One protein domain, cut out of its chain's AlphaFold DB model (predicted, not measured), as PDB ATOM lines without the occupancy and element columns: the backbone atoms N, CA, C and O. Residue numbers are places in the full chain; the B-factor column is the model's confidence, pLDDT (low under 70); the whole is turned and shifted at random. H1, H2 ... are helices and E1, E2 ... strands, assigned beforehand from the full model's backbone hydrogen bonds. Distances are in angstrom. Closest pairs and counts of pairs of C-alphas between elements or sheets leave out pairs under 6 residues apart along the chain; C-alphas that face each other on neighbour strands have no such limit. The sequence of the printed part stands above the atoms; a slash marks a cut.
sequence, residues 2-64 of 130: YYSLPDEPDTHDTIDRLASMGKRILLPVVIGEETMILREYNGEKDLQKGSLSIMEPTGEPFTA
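This is residues 2 to 64 of the 130 residues of the protein "5-formyltetrahydrofolate cyclo-ligase" of Prevotella oralis CC98A (UniProt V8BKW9). A long two-stranded hairpin, E1 and E2, has the helix H1 near one of its ends, and a small second hairpin, E3 and E4, packs on it mainly through E4. The stretch after E4 runs past E2, where residues 61 to 62 pair antiparallel with residues 38 to 39 of E2. The printed part has 63 residues, with one named helix and four named strands in the order H1, E1, E2, E3, E4. The class is mixed, helices and strands, with under half of the residues, 29, in named elements; each of the two sheets, E1 - E2 and E3 - E4, is antiparallel. The whole is compact, with a radius of gyration of the C-alphas of 11.4 A and spans of 34 by 30 by 19 A.

Residues 2 to 11 come before the named helix. H1 is residues 12 to 20, 12.5 A from first to last C-alpha, and C-alpha 12 stands at (167.412, 80.759, 51.386). E1, residues 25 to 31, begins at C-alpha 25, (164.471, 91.842, 50.624). E2 is residues 35 to 41; E1 and E2 each measure 18.8 A from first to last C-alpha. E3, residues 47 to 49, and E4, residues 55 to 57, each measure 6.9 A, and E4 ends at C-alpha 57, (164.534, 87.723, 40.959).

E1 and E2 form a hairpin, antiparallel at 147 degrees between their directions, with N 29 and O 37 at 2.8 A and N 39 and O 27 at 3.0 A, within hydrogen-bond range. The closest C-alphas of H1 and E1 are those of Ala 19 and Ile 25, 6.2 A apart. For H1 and E2 they are those of Ala 19 and Tyr 41, 7.9 A apart. In H1 every O i to N i+4 pair is within hydrogen-bond range. The closest C-alphas of E1 and E4 are those of Val 29 and Glu 56, 5.9 A apart, and those of E2 and E4 are Tyr 41 and Pro 57, 6.0 A apart. E3 and E4 are a hairpin, antiparallel at 135 degrees, with N 56 and O 48 at 2.8 A, within hydrogen-bond range. H1 is apart from both E3 and E4, and E1 is apart from E3.

The two C-alphas farthest apart are those of Met 21 and Glu 33, at 34.1 A. The printed part has no cut, and the links H1 to E1, E1 to E2, E2 to E3 and E3 to E4 are tight. The mean pLDDT of the printed part is 84.7, and residues 51 to 53 are under 70.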
ATOM      1  N   TYR A   2     172.007  87.849  49.845       88.56
ATOM      2  CA  TYR A   2     172.457  87.125  48.652       88.56
ATOM      3  C   TYR A   2     171.756  85.767  48.600       88.56
ATOM      4  O   TYR A   2     171.474  85.211  49.657       88.56
ATOM      5  N   TYR A   3     171.466  85.252  47.406       86.19
ATOM      6  CA  TYR A   3     170.944  83.895  47.241       86.19
ATOM      7  C   TYR A   3     172.143  82.945  47.131       86.19
ATOM      8  O   TYR A   3     172.891  83.023  46.156       86.19
ATOM      9  N   SER A   4     172.385  82.151  48.176       84.12
ATOM     10  CA  SER A   4     173.647  81.427  48.375       84.12
ATOM     11  C   SER A   4     173.981  80.443  47.256       84.12
ATOM     12  O   SER A   4     173.113  79.751  46.714       84.12
ATOM     13  N   LEU A   5     175.274  80.376  46.938       84.12
ATOM     14  CA  LEU A   5     175.877  79.300  46.155       84.12
ATOM     15  C   LEU A   5     176.142  78.048  47.017       84.12
ATOM     16  O   LEU A   5     176.168  78.145  48.243       84.12
ATOM     17  N   PRO A   6     176.395  76.872  46.406       81.38
ATOM     18  CA  PRO A   6     176.640  75.628  47.148       81.38
ATOM     19  C   PRO A   6     177.831  75.661  48.119       81.38
ATOM     20  O   PRO A   6     177.894  74.849  49.037       81.38
ATOM     21  N   ASP A   7     178.798  76.548  47.891       82.31
ATOM     22  CA  ASP A   7     179.995  76.746  48.711       82.31
ATOM     23  C   ASP A   7     179.892  77.964  49.648       82.31
ATOM     24  O   ASP A   7     180.887  78.371  50.247       82.31
ATOM     25  N   GLU A   8     178.699  78.541  49.793       86.69
ATOM     26  CA  GLU A   8     178.410  79.667  50.682       86.69
ATOM     27  C   GLU A   8     177.451  79.242  51.806       86.69
ATOM     28  O   GLU A   8     176.693  78.282  51.646       86.69
ATOM     29  N   PRO A   9     177.445  79.950  52.952       87.38
ATOM     30  CA  PRO A   9     176.438  79.734  53.984       87.38
ATOM     31  C   PRO A   9     175.031  79.904  53.413       87.38
ATOM     32  O   PRO A   9     174.769  80.884  52.707       87.38
ATOM     33  N   ASP A  10     174.149  78.954  53.723       90.38
ATOM     34  CA  ASP A  10     172.784  78.938  53.207       90.38
ATOM     35  C   ASP A  10     171.953  80.091  53.785       90.38
ATOM     36  O   ASP A  10     171.847  80.270  55.002       90.38
ATOM     37  N   THR A  11     171.375  80.890  52.891       90.25
ATOM     38  CA  THR A  11     170.557  82.059  53.216       90.25
ATOM     39  C   THR A  11     169.106  81.923  52.771       90.25
ATOM     40  O   THR A  11     168.327  82.826  53.086       90.25
ATOM     41  N   HIS A  12     168.717  80.852  52.066       89.44
ATOM     42  CA  HIS A  12     167.412  80.759  51.386       89.44
ATOM     43  C   HIS A  12     166.264  80.811  52.405       89.44
ATOM     44  O   HIS A  12     165.448  81.731  52.365       89.44
ATOM     45  N   ASP A  13     166.303  79.953  53.428       88.81
ATOM     46  CA  ASP A  13     165.309  79.941  54.516       88.81
ATOM     47  C   ASP A  13     165.236  81.281  55.270       88.81
ATOM     48  O   ASP A  13     164.178  81.725  55.727       88.81
ATOM     49  N   THR A  14     166.382  81.952  55.426       91.06
ATOM     50  CA  THR A  14     166.456  83.239  56.131       91.06
ATOM     51  C   THR A  14     165.826  84.355  55.305       91.06
ATOM     52  O   THR A  14     165.117  85.198  55.859       91.06
ATOM     53  N   ILE A  15     166.053  84.359  53.990       91.81
ATOM     54  CA  ILE A  15     165.428  85.285  53.039       91.81
ATOM     55  C   ILE A  15     163.906  85.171  53.134       91.81
ATOM     56  O   ILE A  15     163.239  86.186  53.350       91.81
ATOM     57  N   ASP A  16     163.369  83.954  53.064       88.94
ATOM     58  CA  ASP A  16     161.924  83.716  53.121       88.94
ATOM     59  C   ASP A  16     161.322  84.123  54.455       88.94
ATOM     60  O   ASP A  16     160.284  84.791  54.516       88.94
ATOM     61  N   ARG A  17     162.005  83.787  55.550       91.19
ATOM     62  CA  ARG A  17     161.564  84.175  56.885       91.19
ATOM     63  C   ARG A  17     161.521  85.691  57.036       91.19
ATOM     64  O   ARG A  17     160.520  86.212  57.526       91.19
ATOM     65  N   LEU A  18     162.558  86.410  56.611       92.06
ATOM     66  CA  LEU A  18     162.579  87.870  56.695       92.06
ATOM     67  C   LEU A  18     161.502  88.504  55.804       92.06
ATOM     68  O   LEU A  18     160.807  89.416  56.261       92.06
ATOM     69  N   ALA A  19     161.306  87.991  54.589       90.25
ATOM     70  CA  ALA A  19     160.233  88.432  53.700       90.25
ATOM     71  C   ALA A  19     158.851  88.225  54.348       90.25
ATOM     72  O   ALA A  19     158.033  89.146  54.381       90.25
ATOM     73  N   SER A  20     158.615  87.067  54.978       89.69
ATOM     74  CA  SER A  20     157.362  86.772  55.698       89.69
ATOM     75  C   SER A  20     157.113  87.691  56.902       89.69
ATOM     76  O   SER A  20     155.967  87.928  57.282       89.69
ATOM     77  N   MET A  21     158.174  88.259  57.483       93.25
ATOM     78  CA  MET A  21     158.104  89.254  58.559       93.25
ATOM     79  C   MET A  21     157.834  90.679  58.042       93.25
ATOM     80  O   MET A  21     157.877  91.630  58.825       93.25
ATOM     81  N   GLY A  22     157.582  90.846  56.741       90.88
ATOM     82  CA  GLY A  22     157.330  92.138  56.105       90.88
ATOM     83  C   GLY A  22     158.594  92.964  55.873       90.88
ATOM     84  O   GLY A  22     158.505  94.179  55.701       90.88
ATOM     85  N   LYS A  23     159.781  92.341  55.906       92.88
ATOM     86  CA  LYS A  23     161.020  93.017  55.510       92.88
ATOM     87  C   LYS A  23     161.121  93.043  53.994       92.88
ATOM     88  O   LYS A  23     160.843  92.053  53.326       92.88
ATOM     89  N   ARG A  24     161.592  94.172  53.470       93.00
ATOM     90  CA  ARG A  24     161.929  94.310  52.059       93.00
ATOM     91  C   ARG A  24     163.260  93.620  51.791       93.00
ATOM     92  O   ARG A  24     164.274  94.004  52.374       93.00
ATOM     93  N   ILE A  25     163.260  92.598  50.942       93.88
ATOM     94  CA  ILE A  25     164.471  91.842  50.624       93.88
ATOM     95  C   ILE A  25     164.927  92.175  49.215       93.88
ATOM     96  O   ILE A  25     164.174  92.064  48.256       93.88
ATOM     97  N   LEU A  26     166.193  92.570  49.108       93.56
ATOM     98  CA  LEU A  26     166.863  92.823  47.843       93.56
ATOM     99  C   LEU A  26     167.924  91.749  47.620       93.56
ATOM    100  O   LEU A  26     168.729  91.474  48.527       93.56
ATOM    101  N   LEU A  27     167.922  91.167  46.423       92.50
ATOM    102  CA  LEU A  27     168.906  90.185  45.979       92.50
ATOM    103  C   LEU A  27     169.722  90.747  44.806       92.50
ATOM    104  O   LEU A  27     169.161  91.423  43.936       92.50
ATOM    105  N   PRO A  28     171.042  90.493  44.778       90.62
ATOM    106  CA  PRO A  28     171.895  90.880  43.674       90.62
ATOM    107  C   PRO A  28     171.619  90.015  42.449       90.62
ATOM    108  O   PRO A  28     171.462  88.801  42.550       90.62
ATOM    109  N   VAL A  29     171.618  90.659  41.289       88.25
ATOM    110  CA  VAL A  29     171.516  90.039  39.969       88.25
ATOM    111  C   VAL A  29     172.677  90.546  39.133       88.25
ATOM    112  O   VAL A  29     172.895  91.759  39.021       88.25
ATOM    113  N   VAL A  30     173.452  89.624  38.567       84.00
ATOM    114  CA  VAL A  30     174.622  89.977  37.759       84.00
ATOM    115  C   VAL A  30     174.184  90.154  36.310       84.00
ATOM    116  O   VAL A  30     173.762  89.205  35.651       84.00
ATOM    117  N   ILE A  31     174.304  91.380  35.804       82.44
ATOM    118  CA  ILE A  31     174.013  91.718  34.410       82.44
ATOM    119  C   ILE A  31     175.331  91.982  33.662       82.44
ATOM    120  O   ILE A  31     176.049  92.949  33.910       82.44
ATOM    121  N   GLY A  32     175.685  91.094  32.733       77.38
ATOM    122  CA  GLY A  32     176.954  91.169  32.001       77.38
ATOM    123  C   GLY A  32     178.181  90.795  32.845       77.38
ATOM    124  O   GLY A  32     178.068  90.146  33.880       77.38
ATOM    125  N   GLU A  33     179.376  91.178  32.389       73.31
ATOM    126  CA  GLU A  33     180.632  90.727  33.013       73.31
ATOM    127  C   GLU A  33     180.989  91.475  34.300       73.31
ATOM    128  O   GLU A  33     181.742  90.966  35.125       73.31
ATOM    129  N   GLU A  34     180.457  92.679  34.503       73.00
ATOM    130  CA  GLU A  34     180.971  93.600  35.520       73.00
ATOM    131  C   GLU A  34     179.912  94.436  36.240       73.00
ATOM    132  O   GLU A  34     180.262  95.247  37.101       73.00
ATOM    133  N   THR A  35     178.631  94.219  35.951       82.50
ATOM    134  CA  THR A  35     177.556  95.003  36.557       82.50
ATOM    135  C   THR A  35     176.690  94.119  37.446       82.50
ATOM    136  O   THR A  35     176.248  93.046  37.047       82.50
ATOM    137  N   MET A  36     176.450  94.589  38.667       88.50
ATOM    138  CA  MET A  36     175.529  93.981  39.618       88.50
ATOM    139  C   MET A  36     174.421  94.988  39.902       88.50
ATOM    140  O   MET A  36     174.709  96.131  40.259       88.50
ATOM    141  N   ILE A  37     173.174  94.565  39.736       90.88
ATOM    142  CA  ILE A  37     171.986  95.335  40.119       90.88
ATOM    143  C   ILE A  37     171.292  94.646  41.285       90.88
ATOM    144  O   ILE A  37     171.483  93.452  41.507       90.88
ATOM    145  N   LEU A  38     170.470  95.388  42.018       92.19
ATOM    146  CA  LEU A  38     169.573  94.800  43.002       92.19
ATOM    147  C   LEU A  38     168.174  94.691  42.426       92.19
ATOM    148  O   LEU A  38     167.738  95.533  41.644       92.19
ATOM    149  N   ARG A  39     167.462  93.658  42.846       92.25
ATOM    150  CA  ARG A  39     166.051  93.460  42.542       92.25
ATOM    151  C   ARG A  39     165.339  92.987  43.792       92.25
ATOM    152  O   ARG A  39     165.920  92.287  44.626       92.25
ATOM    153  N   GLU A  40     164.094  93.408  43.922       91.88
ATOM    154  CA  GLU A  40     163.257  93.038  45.051       91.88
ATOM    155  C   GLU A  40     162.800  91.583  44.941       91.88
ATOM    156  O   GLU A  40     162.464  91.092  43.863       91.88
ATOM    157  N   TYR A  41     162.831  90.894  46.074       89.19
ATOM    158  CA  TYR A  41     162.380  89.525  46.222       89.19
ATOM    159  C   TYR A  41     160.963  89.501  46.798       89.19
ATOM    160  O   TYR A  41     160.770  89.853  47.962       89.19
ATOM    161  N   ASN A  42     159.991  89.038  46.005       84.06
ATOM    162  CA  ASN A  42     158.596  88.867  46.441       84.06
ATOM    163  C   ASN A  42     158.200  87.391  46.651       84.06
ATOM    164  O   ASN A  42     157.013  87.066  46.694       84.06
ATOM    165  N   GLY A  43     159.180  86.493  46.782       81.50
ATOM    166  CA  GLY A  43     158.969  85.058  46.984       81.50
ATOM    167  C   GLY A  43     159.579  84.186  45.885       81.50
ATOM    168  O   GLY A  43     159.941  84.665  44.810       81.50
ATOM    169  N   GLU A  44     159.656  82.879  46.145       74.69
ATOM    170  CA  GLU A  44     160.352  81.911  45.281       74.69
ATOM    171  C   GLU A  44     159.822  81.886  43.842       74.69
ATOM    172  O   GLU A  44     160.560  81.610  42.900       74.69
ATOM    173  N   LYS A  45     158.536  82.204  43.658       75.81
ATOM    174  CA  LYS A  45     157.872  82.213  42.345       75.81
ATOM    175  C   LYS A  45     158.441  83.261  41.389       75.81
ATOM    176  O   LYS A  45     158.324  83.084  40.179       75.81
ATOM    177  N   ASP A  46     159.052  84.313  41.925       76.19
ATOM    178  CA  ASP A  46     159.636  85.403  41.143       76.19
ATOM    179  C   ASP A  46     161.096  85.129  40.762       76.19
ATOM    180  O   ASP A  46     161.704  85.927  40.039       76.19
ATOM    181  N   LEU A  47     161.663  84.009  41.227       79.88
ATOM    182  CA  LEU A  47     163.032  83.617  40.945       79.88
ATOM    183  C   LEU A  47     163.141  82.814  39.643       79.88
ATOM    184  O   LEU A  47     162.398  81.863  39.394       79.88
ATOM    185  N   GLN A  48     164.145  83.138  38.836       77.38
ATOM    186  CA  GLN A  48     164.550  82.366  37.664       77.38
ATOM    187  C   GLN A  48     166.038  82.040  37.721       77.38
ATOM    188  O   GLN A  48     166.826  82.753  38.330       77.38
ATOM    189  N   LYS A  49     166.444  80.950  37.069       74.75
ATOM    190  CA  LYS A  49     167.851  80.549  37.041       74.75
ATOM    191  C   LYS A  49     168.670  81.524  36.185       74.75
ATOM    192  O   LYS A  49     168.458  81.609  34.978       74.75
ATOM    193  N   GLY A  50     169.601  82.223  36.824       71.62
ATOM    194  CA  GLY A  50     170.461  83.246  36.241       71.62
ATOM    195  C   GLY A  50     171.805  82.747  35.709       71.62
ATOM    196  O   GLY A  50     172.098  81.545  35.669       71.62
ATOM    197  N   SER A  51     172.661  83.705  35.340       65.06
ATOM    198  CA  SER A  51     173.940  83.498  34.629       65.06
ATOM    199  C   SER A  51     174.971  82.661  35.401       65.06
ATOM    200  O   SER A  51     175.877  82.088  34.800       65.06
ATOM    201  N   LEU A  52     174.828  82.553  36.726       62.38
ATOM    202  CA  LEU A  52     175.721  81.795  37.614       62.38
ATOM    203  C   LEU A  52     175.078  80.524  38.188       62.38
ATOM    204  O   LEU A  52     175.554  79.985  39.180       62.38
ATOM    205  N   SER A  53     173.988  80.031  37.585       67.19
ATOM    206  CA  SER A  53     173.145  78.964  38.158       67.19
ATOM    207  C   SER A  53     172.517  79.306  39.515       67.19
ATOM    208  O   SER A  53     171.996  78.415  40.181       67.19
ATOM    209  N   ILE A  54     172.528  80.587  39.883       74.88
ATOM    210  CA  ILE A  54     171.862  81.145  41.060       74.88
ATOM    211  C   ILE A  54     170.431  81.507  40.669       74.88
ATOM    212  O   ILE A  54     170.176  81.896  39.530       74.88
ATOM    213  N   MET A  55     169.498  81.365  41.602       78.06
ATOM    214  CA  MET A  55     168.134  81.840  41.422       78.06
ATOM    215  C   MET A  55     168.095  83.360  41.631       78.06
ATOM    216  O   MET A  55     168.443  83.864  42.695       78.06
ATOM    217  N   GLU A  56     167.698  84.091  40.595       80.25
ATOM    218  CA  GLU A  56     167.698  85.551  40.534       80.25
ATOM    219  C   GLU A  56     166.260  86.072  40.382       80.25
ATOM    220  O   GLU A  56     165.497  85.539  39.570       80.25
ATOM    221  N   PRO A  57     165.853  87.116  41.124       81.12
ATOM    222  CA  PRO A  57     164.534  87.723  40.959       81.12
ATOM    223  C   PRO A  57     164.365  88.370  39.575       81.12
ATOM    224  O   PRO A  57     165.278  88.990  39.021       81.12
ATOM    225  N   THR A  58     163.161  88.257  39.024       79.81
ATOM    226  CA  THR A  58     162.810  88.729  37.670       79.81
ATOM    227  C   THR A  58     162.228  90.139  37.611       79.81
ATOM    228  O   THR A  58     162.055  90.665  36.514       79.81
ATOM    229  N   GLY A  59     161.946  90.748  38.765       81.31
ATOM    230  CA  GLY A  59     161.333  92.073  38.855       81.31
ATOM    231  C   GLY A  59     162.195  93.220  38.319       81.31
ATOM    232  O   GLY A  59     163.331  93.041  37.871       81.31
ATOM    233  N   GLU A  60     161.646  94.430  38.392       85.50
ATOM    234  CA  GLU A  60     162.351  95.643  37.976       85.50
ATOM    235  C   GLU A  60     163.589  95.918  38.851       85.50
ATOM    236  O   GLU A  60     163.586  95.602  40.048       85.50
ATOM    237  N   PRO A  61     164.659  96.511  38.283       89.56
ATOM    238  CA  PRO A  61     165.818  96.932  39.056       89.56
ATOM    239  C   PRO A  61     165.424  97.903  40.172       89.56
ATOM    240  O   PRO A  61     164.763  98.915  39.942       89.56
ATOM    241  N   PHE A  62     165.884  97.613  41.381       91.62
ATOM    242  CA  PHE A  62     165.778  98.513  42.512       91.62
ATOM    243  C   PHE A  62     166.859  99.593  42.417       91.62
ATOM    244  O   PHE A  62     168.037  99.273  42.270       91.62
ATOM    245  N   THR A  63     166.466 100.865  42.500       89.62
ATOM    246  CA  THR A  63     167.368 102.012  42.288       89.62
ATOM    247  C   THR A  63     167.508 102.938  43.495       89.62
ATOM    248  O   THR A  63     168.466 103.706  43.536       89.62
ATOM    249  N   ALA A  64     166.609 102.855  44.481       91.19
ATOM    250  CA  ALA A  64     166.624 103.685  45.690       91.19
ATOM    251  C   ALA A  64     167.580 103.108  46.752       91.19
ATOM    252  O   ALA A  64     167.169 102.711  47.843       91.19
TER     253      ALA A  64